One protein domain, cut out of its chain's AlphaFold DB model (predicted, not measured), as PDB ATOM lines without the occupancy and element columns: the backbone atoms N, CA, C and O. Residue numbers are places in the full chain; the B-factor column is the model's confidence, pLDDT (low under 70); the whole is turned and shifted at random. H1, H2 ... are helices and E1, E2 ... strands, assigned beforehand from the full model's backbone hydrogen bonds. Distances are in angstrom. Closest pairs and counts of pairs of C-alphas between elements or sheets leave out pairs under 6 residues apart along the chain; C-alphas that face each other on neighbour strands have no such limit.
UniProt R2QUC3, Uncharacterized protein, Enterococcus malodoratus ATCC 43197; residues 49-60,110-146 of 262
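This is residues 49 to 60 and 110 to 146 of the 262 residues of an uncharacterized protein of Enterococcus malodoratus ATCC 43197 (UniProt R2QUC3). A small, strongly twisted sheet of four short strands has helix H1 packed over one face, running along the strands, while the short helix H2 follows directly on E4, grazes the sheet and meets H1. The strands lie side by side as E2, E1, E3, E4, a mixed sheet in which the first three run parallel and E3 and E4 make an antiparallel hairpin. The printed part has 49 residues, with named elements in the order E1, E2, H1, E3, E4, H2, and its class is mixed, helices and strands. It is compact, with a radius of gyration of the C-alphas of 9.9 A, and rounded, with spans of 24 by 23 by 18 A.

In the sheet, E1, residues 49 to 54, and E3, residues 130 to 133, are inner strands, parallel at 59 degrees; N 54 and O 132 are within hydrogen-bond range at 3.0 A. E2, residues 110 to 113, is an edge strand, parallel to E1 at 33 degrees, with N 53 and O 111 at 2.8 A. E4, residues 138 to 141, is the other edge strand and forms a hairpin with E3, antiparallel at 145 degrees, with N 133 and O 138 at 2.8 A. E2 and E4 are apart. H1, residues 116 to 125, is on the sheet at a height of 10.0 A, from a local plane that only just has enough C-alphas of the sheet, 6. It lies over E3, with 5 of its C-alphas, and only just over E1, with 3; it runs along the strands, at 15 degrees to E3 on the local plane. E2, H1 and E3 form a split strand-helix-strand unit, two strands of one sheet joined through a helix with E1 between them in the sheet, and its crossover is right-handed. H2, residues 142 to 145, only grazes the sheet and touches H1, the closest C-alphas being those of Tyr 123 and Ile 142, 6.1 A apart. Every O i to N i+4 pair in H1 is within hydrogen-bond range; H2 is too short for such a pair, and its one O i to N i+3 pair is within range.

E1 begins at C-alpha 49, (40.085, 26.546, 10.217), and is 14.8 A long. E2 is 9.6 A, E3 9.8 A and E4 9.9 A long. H1 measures 14.2 A and begins at C-alpha 116, (25.373, 21.523, 26.087). H2, 5.8 A long, ends at C-alpha 145, (33.307, 26.451, 32.145).

The two C-alphas farthest apart, those of Gly 58 and Glu 125, are 26.2 A apart. Residues 61 to 109 are not printed, and C-alphas 60 and 110 stand 19.3 A apart across this cut, which lies in the link from E1 to E2. The links that are printed whole are tight. The mean pLDDT of the printed part is 77.8; residues 49 to 51, 55 to 60, 110 and 134 to 137 are under 70.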
ATOM      1  N   SER A  49      39.005  25.776   9.553       52.53
ATOM      2  CA  SER A  49      40.085  26.546  10.217       52.53
ATOM      3  C   SER A  49      40.611  25.907  11.508       52.53
ATOM      4  O   SER A  49      41.629  26.331  12.047       52.53
ATOM      5  N   GLY A  50      39.874  24.933  12.046       58.81
ATOM      6  CA  GLY A  50      40.159  24.280  13.321       58.81
ATOM      7  C   GLY A  50      39.695  25.049  14.564       58.81
ATOM      8  O   GLY A  50      39.714  24.468  15.646       58.81
ATOM      9  N   LEU A  51      39.242  26.307  14.444       63.75
ATOM     10  CA  LEU A  51      38.794  27.094  15.601       63.75
ATOM     11  C   LEU A  51      37.357  26.752  16.005       63.75
ATOM     12  O   LEU A  51      36.435  26.720  15.178       63.75
ATOM     13  N   THR A  52      37.170  26.558  17.308       72.62
ATOM     14  CA  THR A  52      35.883  26.218  17.909       72.62
ATOM     15  C   THR A  52      35.381  27.377  18.752       72.62
ATOM     16  O   THR A  52      35.908  27.685  19.819       72.62
ATOM     17  N   ILE A  53      34.325  28.017  18.256       73.44
ATOM     18  CA  ILE A  53      33.711  29.200  18.842       73.44
ATOM     19  C   ILE A  53      32.518  28.804  19.695       73.44
ATOM     20  O   ILE A  53      31.631  28.057  19.276       73.44
ATOM     21  N   MET A  54      32.441  29.392  20.878       72.19
ATOM     22  CA  MET A  54      31.259  29.307  21.718       72.19
ATOM     23  C   MET A  54      30.170  30.288  21.269       72.19
ATOM     24  O   MET A  54      30.383  31.501  21.264       72.19
ATOM     25  N   ASP A  55      28.974  29.774  20.980       66.81
ATOM     26  CA  ASP A  55      27.805  30.570  20.587       66.81
ATOM     27  C   ASP A  55      26.734  30.555  21.694       66.81
ATOM     28  O   ASP A  55      25.701  29.884  21.612       66.81
ATOM     29  N   MET A  56      27.016  31.287  22.779       68.06
ATOM     30  CA  MET A  56      26.086  31.497  23.893       68.06
ATOM     31  C   MET A  56      25.572  32.937  23.893       68.06
ATOM     32  O   MET A  56      26.335  33.880  24.101       68.06
ATOM     33  N   LYS A  57      24.258  33.127  23.746       62.12
ATOM     34  CA  LYS A  57      23.627  34.447  23.915       62.12
ATOM     35  C   LYS A  57      23.142  34.589  25.356       62.12
ATOM     36  O   LYS A  57      22.377  33.761  25.839       62.12
ATOM     37  N   GLY A  58      23.616  35.613  26.072       56.16
ATOM     38  CA  GLY A  58      23.214  35.868  27.465       56.16
ATOM     39  C   GLY A  58      23.647  34.790  28.472       56.16
ATOM     40  O   GLY A  58      23.025  34.653  29.521       56.16
ATOM     41  N   GLY A  59      24.687  34.008  28.156       58.00
ATOM     42  CA  GLY A  59      25.157  32.909  29.008       58.00
ATOM     43  C   GLY A  59      24.277  31.657  28.961       58.00
ATOM     44  O   GLY A  59      24.338  30.850  29.885       58.00
ATOM     45  N   GLN A  60      23.461  31.503  27.913       60.50
ATOM     46  CA  GLN A  60      22.611  30.336  27.676       60.50
ATOM     47  C   GLN A  60      22.883  29.735  26.293       60.50
ATOM     48  O   GLN A  60      23.163  30.462  25.334       60.50
ATOM     49  N   ASN A 110      34.102  28.964  11.037       60.56
ATOM     50  CA  ASN A 110      34.288  28.562  12.431       60.56
ATOM     51  C   ASN A 110      33.318  27.438  12.834       60.56
ATOM     52  O   ASN A 110      32.162  27.431  12.394       60.56
ATOM     53  N   LYS A 111      33.750  26.513  13.705       70.75
ATOM     54  CA  LYS A 111      32.858  25.510  14.316       70.75
ATOM     55  C   LYS A 111      32.159  26.148  15.515       70.75
ATOM     56  O   LYS A 111      32.818  26.549  16.464       70.75
ATOM     57  N   HIS A 112      30.836  26.260  15.479       71.56
ATOM     58  CA  HIS A 112      30.070  26.887  16.559       71.56
ATOM     59  C   HIS A 112      29.479  25.833  17.496       71.56
ATOM     60  O   HIS A 112      28.637  25.044  17.072       71.56
ATOM     61  N   LEU A 113      29.872  25.862  18.769       76.31
ATOM     62  CA  LEU A 113      29.245  25.073  19.827       76.31
ATOM     63  C   LEU A 113      27.978  25.785  20.308       76.31
ATOM     64  O   LEU A 113      28.055  26.900  20.836       76.31
ATOM     65  N   LYS A 114      26.815  25.157  20.100       76.44
ATOM     66  CA  LYS A 114      25.487  25.773  20.308       76.44
ATOM     67  C   LYS A 114      24.660  25.109  21.409       76.44
ATOM     68  O   LYS A 114      23.647  25.670  21.829       76.44
ATOM     69  N   ASP A 115      25.094  23.943  21.856       82.00
ATOM     70  CA  ASP A 115      24.381  22.983  22.685       82.00
ATOM     71  C   ASP A 115      25.289  22.446  23.801       82.00
ATOM     72  O   ASP A 115      26.513  22.373  23.662       82.00
ATOM     73  N   ILE A 116      24.667  22.066  24.921       86.44
ATOM     74  CA  ILE A 116      25.373  21.523  26.087       86.44
ATOM     75  C   ILE A 116      26.029  20.170  25.789       86.44
ATOM     76  O   ILE A 116      27.095  19.891  26.324       86.44
ATOM     77  N   GLU A 117      25.432  19.360  24.913       87.31
ATOM     78  CA  GLU A 117      25.950  18.053  24.497       87.31
ATOM     79  C   GLU A 117      27.340  18.179  23.874       87.31
ATOM     80  O   GLU A 117      28.301  17.624  24.401       87.31
ATOM     81  N   SER A 118      27.478  18.994  22.825       85.56
ATOM     82  CA  SER A 118      28.774  19.224  22.177       85.56
ATOM     83  C   SER A 118      29.831  19.770  23.148       85.56
ATOM     84  O   SER A 118      31.008  19.424  23.047       85.56
ATOM     85  N   PHE A 119      29.422  20.602  24.113       87.25
ATOM     86  CA  PHE A 119      30.307  21.107  25.166       87.25
ATOM     87  C   PHE A 119      30.790  20.006  26.112       87.25
ATOM     88  O   PHE A 119      31.974  19.950  26.437       87.25
ATOM     89  N   VAL A 120      29.879  19.147  26.570       89.81
ATOM     90  CA  VAL A 120      30.213  18.043  27.474       89.81
ATOM     91  C   VAL A 120      31.109  17.031  26.767       89.81
ATOM     92  O   VAL A 120      32.117  16.641  27.344       89.81
ATOM     93  N   SER A 121      30.815  16.677  25.515       89.56
ATOM     94  CA  SER A 121      31.635  15.741  24.737       89.56
ATOM     95  C   SER A 121      33.081  16.222  24.607       89.56
ATOM     96  O   SER A 121      34.003  15.474  24.916       89.56
ATOM     97  N   HIS A 122      33.296  17.496  24.254       89.75
ATOM     98  CA  HIS A 122      34.646  18.061  24.185       89.75
ATOM     99  C   HIS A 122      35.351  18.097  25.547       89.75
ATOM    100  O   HIS A 122      36.557  17.874  25.611       89.75
ATOM    101  N   TYR A 123      34.617  18.352  26.632       91.38
ATOM    102  CA  TYR A 123      35.178  18.380  27.984       91.38
ATOM    103  C   TYR A 123      35.594  16.985  28.461       91.38
ATOM    104  O   TYR A 123      36.677  16.840  29.023       91.38
ATOM    105  N   GLU A 124      34.761  15.969  28.223       89.94
ATOM    106  CA  GLU A 124      35.074  14.581  28.575       89.94
ATOM    107  C   GLU A 124      36.236  14.022  27.739       89.94
ATOM    108  O   GLU A 124      37.025  13.232  28.249       89.94
ATOM    109  N   GLU A 125      36.359  14.425  26.472       91.56
ATOM    110  CA  GLU A 125      37.468  14.017  25.601       91.56
ATOM    111  C   GLU A 125      38.788  14.707  25.967       91.56
ATOM    112  O   GLU A 125      39.831  14.057  26.032       91.56
ATOM    113  N   ASN A 126      38.759  16.027  26.175       91.00
ATOM    114  CA  ASN A 126      39.936  16.821  26.509       91.00
ATOM    115  C   ASN A 126      39.553  18.068  27.338       91.00
ATOM    116  O   ASN A 126      39.150  19.089  26.773       91.00
ATOM    117  N   PRO A 127      39.760  18.053  28.667       90.31
ATOM    118  CA  PRO A 127      39.477  19.198  29.538       90.31
ATOM    119  C   PRO A 127      40.266  20.477  29.198       90.31
ATOM    120  O   PRO A 127      39.844  21.580  29.557       90.31
ATOM    121  N   ASP A 128      41.392  20.352  28.495       91.44
ATOM    122  CA  ASP A 128      42.233  21.471  28.058       91.44
ATOM    123  C   ASP A 128      41.925  21.924  26.624       91.44
ATOM    124  O   ASP A 128      42.626  22.773  26.071       91.44
ATOM    125  N   TYR A 129      40.851  21.400  26.020       87.94
ATOM    126  CA  TYR A 129      40.376  21.831  24.711       87.94
ATOM    127  C   TYR A 129      40.104  23.339  24.697       87.94
ATOM    128  O   TYR A 129      39.344  23.853  25.521       87.94
ATOM    129  N   ILE A 130      40.724  24.055  23.763       87.00
ATOM    130  CA  ILE A 130      40.628  25.512  23.688       87.00
ATOM    131  C   ILE A 130      39.343  25.916  22.968       87.00
ATOM    132  O   ILE A 130      39.060  25.458  21.863       87.00
ATOM    133  N   ILE A 131      38.575  26.793  23.608       84.31
ATOM    134  CA  ILE A 131      37.364  27.395  23.061       84.31
ATOM    135  C   ILE A 131      37.561  28.899  22.958       84.31
ATOM    136  O   ILE A 131      37.931  29.557  23.936       84.31
ATOM    137  N   ASP A 132      37.215  29.442  21.798       80.69
ATOM    138  CA  ASP A 132      37.226  30.873  21.551       80.69
ATOM    139  C   ASP A 132      35.884  31.510  21.930       80.69
ATOM    140  O   ASP A 132      34.807  31.156  21.430       80.69
ATOM    141  N   GLU A 133      35.934  32.495  22.823       73.31
ATOM    142  CA  GLU A 133      34.798  33.349  23.138       73.31
ATOM    143  C   GLU A 133      34.622  34.390  22.032       73.31
ATOM    144  O   GLU A 133      35.248  35.450  22.051       73.31
ATOM    145  N   GLY A 134      33.725  34.113  21.081       62.94
ATOM    146  CA  GLY A 134      33.549  34.943  19.883       62.94
ATOM    147  C   GLY A 134      33.260  36.430  20.141       62.94
ATOM    148  O   GLY A 134      33.561  37.256  19.288       62.94
ATOM    149  N   PHE A 135      32.713  36.797  21.307       62.03
ATOM    150  CA  PHE A 135      32.455  38.201  21.667       62.03
ATOM    151  C   PHE A 135      33.644  38.900  22.346       62.03
ATOM    152  O   PHE A 135      33.807  40.108  22.195       62.03
ATOM    153  N   LEU A 136      34.457  38.166  23.111       64.88
ATOM    154  CA  LEU A 136      35.551  38.727  23.915       64.88
ATOM    155  C   LEU A 136      36.931  38.503  23.283       64.88
ATOM    156  O   LEU A 136      37.906  39.085  23.755       64.88
ATOM    157  N   GLY A 137      37.019  37.674  22.236       67.94
ATOM    158  CA  GLY A 137      38.278  37.322  21.578       67.94
ATOM    159  C   GLY A 137      39.240  36.563  22.492       67.94
ATOM    160  O   GLY A 137      40.449  36.621  22.290       67.94
ATOM    161  N   GLN A 138      38.720  35.908  23.535       79.12
ATOM    162  CA  GLN A 138      39.518  35.155  24.498       79.12
ATOM    163  C   GLN A 138      39.486  33.670  24.157       79.12
ATOM    164  O   GLN A 138      38.409  33.093  24.023       79.12
ATOM    165  N   SER A 139      40.661  33.054  24.090       84.31
ATOM    166  CA  SER A 139      40.819  31.607  23.973       84.31
ATOM    167  C   SER A 139      41.012  31.027  25.372       84.31
ATOM    168  O   SER A 139      41.995  31.331  26.053       84.31
ATOM    169  N   LEU A 140      40.053  30.231  25.840       85.44
ATOM    170  CA  LEU A 140      40.065  29.652  27.182       85.44
ATOM    171  C   LEU A 140      39.914  28.131  27.109       85.44
ATOM    172  O   LEU A 140      39.136  27.640  26.290       85.44
ATOM    173  N   PRO A 141      40.602  27.373  27.979       88.19
ATOM    174  CA  PRO A 141      40.393  25.936  28.053       88.19
ATOM    175  C   PRO A 141      38.989  25.624  28.582       88.19
ATOM    176  O   PRO A 141      38.480  26.297  29.489       88.19
ATOM    177  N   ILE A 142      38.370  24.588  28.018       89.06
ATOM    178  CA  ILE A 142      36.968  24.236  28.242       89.06
ATOM    179  C   ILE A 142      36.663  23.945  29.715       89.06
ATOM    180  O   ILE A 142      35.592  24.330  30.186       89.06
ATOM    181  N   HIS A 143      37.604  23.372  30.480       89.00
ATOM    182  CA  HIS A 143      37.409  23.077  31.904       89.00
ATOM    183  C   HIS A 143      37.031  24.307  32.738       89.00
ATOM    184  O   HIS A 143      36.350  24.167  33.749       89.00
ATOM    185  N   ARG A 144      37.396  25.532  32.320       87.50
ATOM    186  CA  ARG A 144      37.017  26.764  33.042       87.50
ATOM    187  C   ARG A 144      35.510  27.002  33.086       87.50
ATOM    188  O   ARG A 144      35.034  27.765  33.929       87.50
ATOM    189  N   TYR A 145      34.762  26.372  32.186       86.88
ATOM    190  CA  TYR A 145      33.307  26.451  32.145       86.88
ATOM    191  C   TYR A 145      32.628  25.391  33.001       86.88
ATOM    192  O   TYR A 145      31.429  25.513  33.249       86.88
ATOM    193  N   PHE A 146      33.376  24.399  33.476       90.12
ATOM    194  CA  PHE A 146      32.876  23.301  34.283       90.12
ATOM    195  C   PHE A 146      33.225  23.532  35.749       90.12
ATOM    196  O   PHE A 146      34.287  24.050  36.088       90.12
TER     197      PHE A 146